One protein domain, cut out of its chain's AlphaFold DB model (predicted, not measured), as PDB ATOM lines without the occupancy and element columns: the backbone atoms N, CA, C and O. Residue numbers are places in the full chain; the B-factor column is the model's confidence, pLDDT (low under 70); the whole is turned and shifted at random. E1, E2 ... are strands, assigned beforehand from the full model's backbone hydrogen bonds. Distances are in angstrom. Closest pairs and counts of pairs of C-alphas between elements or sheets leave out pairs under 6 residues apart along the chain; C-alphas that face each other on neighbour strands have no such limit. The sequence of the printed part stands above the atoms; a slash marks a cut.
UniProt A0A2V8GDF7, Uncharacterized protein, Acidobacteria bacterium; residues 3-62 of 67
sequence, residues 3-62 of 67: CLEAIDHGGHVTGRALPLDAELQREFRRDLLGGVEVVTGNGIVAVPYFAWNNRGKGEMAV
ATOM      1  N   CYS A   3      46.229  18.776 129.439       98.12
ATOM      2  CA  CYS A   3      47.139  18.270 128.416       98.12
ATOM      3  C   CYS A   3      47.643  16.863 128.758       98.12
ATOM      4  O   CYS A   3      47.703  16.480 129.929       98.12
ATOM      5  N   LEU A   4      48.048  16.117 127.732       98.25
ATOM      6  CA  LEU A   4      48.798  14.872 127.884       98.25
ATOM      7  C   LEU A   4      50.296  15.179 127.873       98.25
ATOM      8  O   LEU A   4      50.754  15.893 126.983       98.25
ATOM      9  N   GLU A   5      51.057  14.608 128.807       98.25
ATOM     10  CA  GLU A   5      52.524  14.683 128.812       98.25
ATOM     11  C   GLU A   5      53.154  13.342 128.426       98.25
ATOM     12  O   GLU A   5      52.672  12.285 128.832       98.25
ATOM     13  N   ALA A   6      54.277  13.371 127.705       97.88
ATOM     14  CA  ALA A   6      55.048  12.179 127.343       97.88
ATOM     15  C   ALA A   6      55.386  11.272 128.536       97.88
ATOM     16  O   ALA A   6      55.336  10.047 128.407       97.88
ATOM     17  N   ILE A   7      55.709  11.861 129.693       97.88
ATOM     18  CA  ILE A   7      56.117  11.110 130.888       97.88
ATOM     19  C   ILE A   7      55.009  10.185 131.413       97.88
ATOM     20  O   ILE A   7      55.310   9.120 131.944       97.88
ATOM     21  N   ASP A   8      53.741  10.532 131.185       97.75
ATOM     22  CA  ASP A   8      52.594   9.713 131.594       97.75
ATOM     23  C   ASP A   8      52.204   8.667 130.530       97.75
ATOM     24  O   ASP A   8      51.301   7.859 130.734       97.75
ATOM     25  N   HIS A   9      52.879   8.678 129.375       96.94
ATOM     26  CA  HIS A   9      52.440   7.991 128.159       96.94
ATOM     27  C   HIS A   9      53.562   7.229 127.440       96.94
ATOM     28  O   HIS A   9      53.485   7.005 126.230       96.94
ATOM     29  N   GLY A  10      54.600   6.811 128.170       93.75
ATOM     30  CA  GLY A  10      55.694   6.008 127.612       93.75
ATOM     31  C   GLY A  10      56.590   6.774 126.635       93.75
ATOM     32  O   GLY A  10      57.156   6.176 125.728       93.75
ATOM     33  N   GLY A  11      56.694   8.096 126.793       94.62
ATOM     34  CA  GLY A  11      57.557   8.957 125.982       94.62
ATOM     35  C   GLY A  11      56.866   9.635 124.797       94.62
ATOM     36  O   GLY A  11      57.405  10.612 124.285       94.62
ATOM     37  N   HIS A  12      55.663   9.192 124.413       94.06
ATOM     38  CA  HIS A  12      54.956   9.701 123.234       94.06
ATOM     39  C   HIS A  12      53.482  10.004 123.518       94.06
ATOM     40  O   HIS A  12      52.744   9.188 124.086       94.06
ATOM     41  N   VAL A  13      53.026  11.172 123.069       95.44
ATOM     42  CA  VAL A  13      51.598  11.550 123.086       95.44
ATOM     43  C   VAL A  13      51.023  11.710 121.685       95.44
ATOM     44  O   VAL A  13      49.806  11.631 121.511       95.44
ATOM     45  N   THR A  14      51.882  11.883 120.682       87.69
ATOM     46  CA  THR A  14      51.485  11.886 119.274       87.69
ATOM     47  C   THR A  14      50.873  10.538 118.862       87.69
ATOM     48  O   THR A  14      51.260   9.478 119.348       87.69
ATOM     49  N   GLY A  15      49.846  10.572 118.003       87.25
ATOM     50  CA  GLY A  15      49.140   9.371 117.528       87.25
ATOM     51  C   GLY A  15      48.060   8.810 118.465       87.25
ATOM     52  O   GLY A  15      47.412   7.824 118.119       87.25
ATOM     53  N   ARG A  16      47.822   9.430 119.628       91.94
ATOM     54  CA  ARG A  16      46.700   9.072 120.510       91.94
ATOM     55  C   ARG A  16      45.396   9.692 120.005       91.94
ATOM     56  O   ARG A  16      45.387  10.837 119.564       91.94
ATOM     57  N   ALA A  17      44.301   8.945 120.124       93.94
ATOM     58  CA  ALA A  17      42.952   9.414 119.838       93.94
ATOM     59  C   ALA A  17      41.977   8.939 120.922       93.94
ATOM     60  O   ALA A  17      42.146   7.849 121.481       93.94
ATOM     61  N   LEU A  18      40.962   9.750 121.214       94.81
ATOM     62  CA  LEU A  18      39.968   9.474 122.251       94.81
ATOM     63  C   LEU A  18      38.591   9.196 121.615       94.81
ATOM     64  O   LEU A  18      38.143   9.997 120.801       94.81
ATOM     65  N   PRO A  19      37.898   8.090 121.942       96.19
ATOM     66  CA  PRO A  19      36.504   7.924 121.540       96.19
ATOM     67  C   PRO A  19      35.639   9.070 122.084       96.19
ATOM     68  O   PRO A  19      35.872   9.545 123.197       96.19
ATOM     69  N   LEU A  20      34.628   9.495 121.325       95.25
ATOM     70  CA  LEU A  20      33.708  10.559 121.759       95.25
ATOM     71  C   LEU A  20      32.892  10.186 123.005       95.25
ATOM     72  O   LEU A  20      32.508  11.065 123.772       95.25
ATOM     73  N   ASP A  21      32.644   8.896 123.207       96.06
ATOM     74  CA  ASP A  21      31.927   8.318 124.343       96.06
ATOM     75  C   ASP A  21      32.870   7.786 125.435       96.06
ATOM     76  O   ASP A  21      32.433   7.077 126.340       96.06
ATOM     77  N   ALA A  22      34.164   8.121 125.374       95.88
ATOM     78  CA  ALA A  22      35.121   7.703 126.386       95.88
ATOM     79  C   ALA A  22      34.704   8.208 127.773       95.88
ATOM     80  O   ALA A  22      34.665   9.413 128.028       95.88
ATOM     81  N   GLU A  23      34.472   7.280 128.697       97.31
ATOM     82  CA  GLU A  23      34.278   7.635 130.095       97.31
ATOM     83  C   GLU A  23      35.582   8.179 130.686       97.31
ATOM     84  O   GLU A  23      36.636   7.533 130.646       97.31
ATOM     85  N   LEU A  24      35.498   9.384 131.249       97.50
ATOM     86  CA  LEU A  24      36.601  10.057 131.918       97.50
ATOM     87  C   LEU A  24      36.319  10.153 133.415       97.50
ATOM     88  O   LEU A  24      35.220  10.497 133.845       97.50
ATOM     89  N   GLN A  25      37.347   9.881 134.205       98.12
ATOM     90  CA  GLN A  25      37.343   9.971 135.658       98.12
ATOM     91  C   GLN A  25      38.288  11.084 136.101       98.12
ATOM     92  O   GLN A  25      39.270  11.382 135.417       98.12
ATOM     93  N   ARG A  26      37.995  11.689 137.252       97.81
ATOM     94  CA  ARG A  26      38.794  12.765 137.847       97.81
ATOM     95  C   ARG A  26      39.226  12.403 139.260       97.81
ATOM     96  O   ARG A  26      38.407  11.980 140.070       97.81
ATOM     97  N   GLU A  27      40.501  12.611 139.551       98.31
ATOM     98  CA  GLU A  27      41.107  12.325 140.849       98.31
ATOM     99  C   GLU A  27      42.013  13.489 141.262       98.31
ATOM    100  O   GLU A  27      42.879  13.907 140.495       98.31
ATOM    101  N   PHE A  28      41.850  14.008 142.481       98.62
ATOM    102  CA  PHE A  28      42.809  14.963 143.032       98.62
ATOM    103  C   PHE A  28      44.032  14.228 143.587       98.62
ATOM    104  O   PHE A  28      43.919  13.455 144.538       98.62
ATOM    105  N   ARG A  29      45.213  14.511 143.034       98.50
ATOM    106  CA  ARG A  29      46.485  13.929 143.471       98.50
ATOM    107  C   ARG A  29      47.323  14.974 144.187       98.50
ATOM    108  O   ARG A  29      47.999  15.777 143.549       98.50
ATOM    109  N   ARG A  30      47.292  14.933 145.524       98.44
ATOM    110  CA  ARG A  30      48.029  15.860 146.404       98.44
ATOM    111  C   ARG A  30      49.538  15.860 146.139       98.44
ATOM    112  O   ARG A  30      50.148  16.921 146.165       98.44
ATOM    113  N   ASP A  31      50.105  14.693 145.849       98.12
ATOM    114  CA  ASP A  31      51.559  14.507 145.742       98.12
ATOM    115  C   ASP A  31      52.093  14.681 144.308       98.12
ATOM    116  O   ASP A  31      53.279  14.487 144.048       98.12
ATOM    117  N   LEU A  32      51.230  15.061 143.360       98.44
ATOM    118  CA  LEU A  32      51.598  15.304 141.970       98.44
ATOM    119  C   LEU A  32      51.515  16.799 141.662       98.44
ATOM    120  O   LEU A  32      50.467  17.408 141.854       98.44
ATOM    121  N   LEU A  33      52.603  17.378 141.136       98.25
ATOM    122  CA  LEU A  33      52.627  18.741 140.580       98.25
ATOM    123  C   LEU A  33      52.095  19.824 141.545       98.25
ATOM    124  O   LEU A  33      51.414  20.756 141.132       98.25
ATOM    125  N   GLY A  34      52.397  19.693 142.842       97.88
ATOM    126  CA  GLY A  34      51.930  20.629 143.874       97.88
ATOM    127  C   GLY A  34      50.454  20.473 144.261       97.88
ATOM    128  O   GLY A  34      49.916  21.339 144.946       97.88
ATOM    129  N   GLY A  35      49.810  19.378 143.850       98.50
ATOM    130  CA  GLY A  35      48.406  19.091 144.108       98.50
ATOM    131  C   GLY A  35      47.525  19.493 142.932       98.50
ATOM    132  O   GLY A  35      47.100  20.642 142.833       98.50
ATOM    133  N   VAL A  36      47.207  18.539 142.056       98.69
ATOM    134  CA  VAL A  36      46.387  18.785 140.859       98.69
ATOM    135  C   VAL A  36      45.250  17.782 140.720       98.69
ATOM    136  O   VAL A  36      45.358  16.634 141.148       98.69
ATOM    137  N   GLU A  37      44.157  18.202 140.083       98.56
ATOM    138  CA  GLU A  37      43.210  17.247 139.506       98.56
ATOM    139  C   GLU A  37      43.851  16.581 138.284       98.56
ATOM    140  O   GLU A  37      44.424  17.253 137.427       98.56
ATOM    141  N   VAL A  38      43.747  15.259 138.207       98.69
ATOM    142  CA  VAL A  38      44.159  14.441 137.068       98.69
ATOM    143  C   VAL A  38      42.912  13.839 136.447       98.69
ATOM    144  O   VAL A  38      42.034  13.352 137.160       98.69
ATOM    145  N   VAL A  39      42.846  13.861 135.119       98.62
ATOM    146  CA  VAL A  39      41.774  13.226 134.353       98.62
ATOM    147  C   VAL A  39      42.313  11.960 133.699       98.62
ATOM    148  O   VAL A  39      43.351  11.995 133.045       98.62
ATOM    149  N   THR A  40      41.616  10.840 133.859       98.12
ATOM    150  CA  THR A  40      42.018   9.544 133.296       98.12
ATOM    151  C   THR A  40      40.861   8.868 132.578       98.12
ATOM    152  O   THR A  40      39.718   9.003 132.999       98.12
ATOM    153  N   GLY A  41      41.150   8.079 131.551       95.88
ATOM    154  CA  GLY A  41      40.153   7.264 130.848       95.88
ATOM    155  C   GLY A  41      40.704   6.778 129.516       95.88
ATOM    156  O   GLY A  41      41.611   7.402 128.985       95.88
ATOM    157  N   ASN A  42      40.236   5.643 128.988       95.06
ATOM    158  CA  ASN A  42      40.693   5.103 127.692       95.06
ATOM    159  C   ASN A  42      42.236   5.152 127.487       95.06
ATOM    160  O   ASN A  42      42.740   5.528 126.430       95.06
ATOM    161  N   GLY A  43      43.012   4.830 128.530       94.19
ATOM    162  CA  GLY A  43      44.480   4.820 128.473       94.19
ATOM    163  C   GLY A  43      45.166   6.192 128.361       94.19
ATOM    164  O   GLY A  43      46.352   6.231 128.027       94.19
ATOM    165  N   ILE A  44      44.455   7.296 128.620       95.56
ATOM    166  CA  ILE A  44      45.039   8.637 128.765       95.56
ATOM    167  C   ILE A  44      45.134   9.055 130.235       95.56
ATOM    168  O   ILE A  44      44.285   8.693 131.055       95.56
ATOM    169  N   VAL A  45      46.158   9.851 130.544       98.00
ATOM    170  CA  VAL A  45      46.356  10.544 131.823       98.00
ATOM    171  C   VAL A  45      46.622  12.017 131.525       98.00
ATOM    172  O   VAL A  45      47.671  12.373 131.003       98.00
ATOM    173  N   ALA A  46      45.672  12.890 131.831       98.31
ATOM    174  CA  ALA A  46      45.779  14.312 131.557       98.31
ATOM    175  C   ALA A  46      45.979  15.107 132.848       98.31
ATOM    176  O   ALA A  46      45.251  14.929 133.827       98.31
ATOM    177  N   VAL A  47      46.935  16.029 132.824       98.75
ATOM    178  CA  VAL A  47      47.200  16.987 133.906       98.75
ATOM    179  C   VAL A  47      46.792  18.397 133.467       98.75
ATOM    180  O   VAL A  47      46.590  18.632 132.269       98.75
ATOM    181  N   PRO A  48      46.628  19.362 134.388       98.75
ATOM    182  CA  PRO A  48      46.320  20.733 134.009       98.75
ATOM    183  C   PRO A  48      47.419  21.317 133.121       98.75
ATOM    184  O   PRO A  48      48.601  21.187 133.423       98.75
ATOM    185  N   TYR A  49      47.029  22.020 132.056       98.62
ATOM    186  CA  TYR A  49      47.972  22.555 131.068       98.62
ATOM    187  C   TYR A  49      49.084  23.421 131.684       98.62
ATOM    188  O   TYR A  49      50.240  23.330 131.280       98.62
ATOM    189  N   PHE A  50      48.755  24.230 132.696       98.25
ATOM    190  CA  PHE A  50      49.732  25.096 133.363       98.25
ATOM    191  C   PHE A  50      50.853  24.318 134.074       98.25
ATOM    192  O   PHE A  50      51.891  24.898 134.380       98.25
ATOM    193  N   ALA A  51      50.633  23.037 134.379       98.38
ATOM    194  CA  ALA A  51      51.560  22.207 135.135       98.38
ATOM    195  C   ALA A  51      52.538  21.424 134.238       98.38
ATOM    196  O   ALA A  51      53.471  20.807 134.758       98.38
ATOM    197  N   TRP A  52      52.376  21.487 132.911       98.06
ATOM    198  CA  TRP A  52      53.275  20.834 131.958       98.06
ATOM    199  C   TRP A  52      54.740  21.272 132.124       98.06
ATOM    200  O   TRP A  52      55.031  22.392 132.545       98.06
ATOM    201  N   ASN A  53      55.671  20.377 131.768       97.88
ATOM    202  CA  ASN A  53      57.125  20.593 131.753       97.88
ATOM    203  C   ASN A  53      57.753  20.861 133.136       97.88
ATOM    204  O   ASN A  53      58.946  21.142 133.234       97.88
ATOM    205  N   ASN A  54      56.996  20.677 134.221       98.38
ATOM    206  CA  ASN A  54      57.532  20.645 135.588       98.38
ATOM    207  C   ASN A  54      58.141  19.276 135.954       98.38
ATOM    208  O   ASN A  54      58.637  19.092 137.062       98.38
ATOM    209  N   ARG A  55      58.104  18.302 135.032       97.75
ATOM    210  CA  ARG A  55      58.637  16.936 135.206       97.75
ATOM    211  C   ARG A  55      59.690  16.561 134.154       97.75
ATOM    212  O   ARG A  55      60.026  15.392 134.003       97.75
ATOM    213  N   GLY A  56      60.225  17.560 133.452       97.31
ATOM    214  CA  GLY A  56      61.221  17.393 132.397       97.31
ATOM    215  C   GLY A  56      60.647  17.528 130.987       97.31
ATOM    216  O   GLY A  56      59.436  17.511 130.771       97.31
ATOM    217  N   LYS A  57      61.558  17.675 130.020       97.62
ATOM    218  CA  LYS A  57      61.222  17.868 128.608       97.62
ATOM    219  C   LYS A  57      60.601  16.600 128.021       97.62
ATOM    220  O   LYS A  57      61.164  15.517 128.149       97.62
ATOM    221  N   GLY A  58      59.510  16.760 127.278       96.81
ATOM    222  CA  GLY A  58      58.870  15.687 126.521       96.81
ATOM    223  C   GLY A  58      57.778  16.215 125.595       96.81
ATOM    224  O   GLY A  58      57.448  17.402 125.633       96.81
ATOM    225  N   GLU A  59      57.230  15.337 124.753       98.00
ATOM    226  CA  GLU A  59      56.057  15.659 123.935       98.00
ATOM    227  C   GLU A  59      54.866  16.088 124.812       98.00
ATOM    228  O   GLU A  59      54.697  15.612 125.940       98.00
ATOM    229  N   MET A  60      54.020  16.970 124.274       97.75
ATOM    230  CA  MET A  60      52.769  17.384 124.903       97.75
ATOM    231  C   MET A  60      51.705  17.701 123.860       97.75
ATOM    232  O   MET A  60      52.012  18.230 122.790       97.75
ATOM    233  N   ALA A  61      50.455  17.373 124.186       97.88
ATOM    234  CA  ALA A  61      49.302  17.705 123.364       97.88
ATOM    235  C   ALA A  61      48.122  18.182 124.226       97.88
ATOM    236  O   ALA A  61      47.768  17.554 125.225       97.88
ATOM    237  N   VAL A  62      47.504  19.289 123.809       97.50
ATOM    238  CA  VAL A  62      46.232  19.797 124.357       97.50
ATOM    239  C   VAL A  62      45.055  19.282 123.533       97.50
ATOM    240  O   VAL A  62      44.054  18.825 124.075       97.50
TER     241      VAL A  62
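Overview. This is residues 3 to 62 of the 67 residues of an uncharacterized protein of Acidobacteria bacterium (UniProt A0A2V8GDF7). This domain has little regular structure: a small meander, E2, E3 and E4, each strand the antiparallel neighbour of the one before, with long loops beyond it. Short E1 sits beside E4, and residues 60 to 61 pair antiparallel with its residues 4 to 5. The 60 printed residues include four named strands, E1 to E4, in sheet order E1, E4, E3, E2; the class is all strand, with 19 residues in named elements. It is compact, radius of gyration of the C-alphas 11.2 A, spanning 30 by 23 by 17 A.

Arrangement. Start at E3, residues 36 to 41; it forms hairpins with E2, residues 25 to 29, and E4, residues 44 to 48. Within hydrogen-bond range, look for N 27 and O 38, 2.9 A, then N 46 and O 39, 2.8 A. E1, residues 3 to 5, meets E4 only at a point: C-alphas 4 and 46 face each other at 4.8 A.

Along the chain. Find C-alpha 36 at (46.387, 18.785, 140.859); E3 runs 16.5 A. E2 spans 12.7 A, E1 6.5 A; E4, 13.2 A, ends at (46.320, 20.733, 134.009).

Size, cuts and confidence. The C-alphas of Asp 21 and Gly 56 are farthest apart, 31.7 A. The E1 to E2 link is long. The printed part has no cut; no printed residue is under 70 in pLDDT.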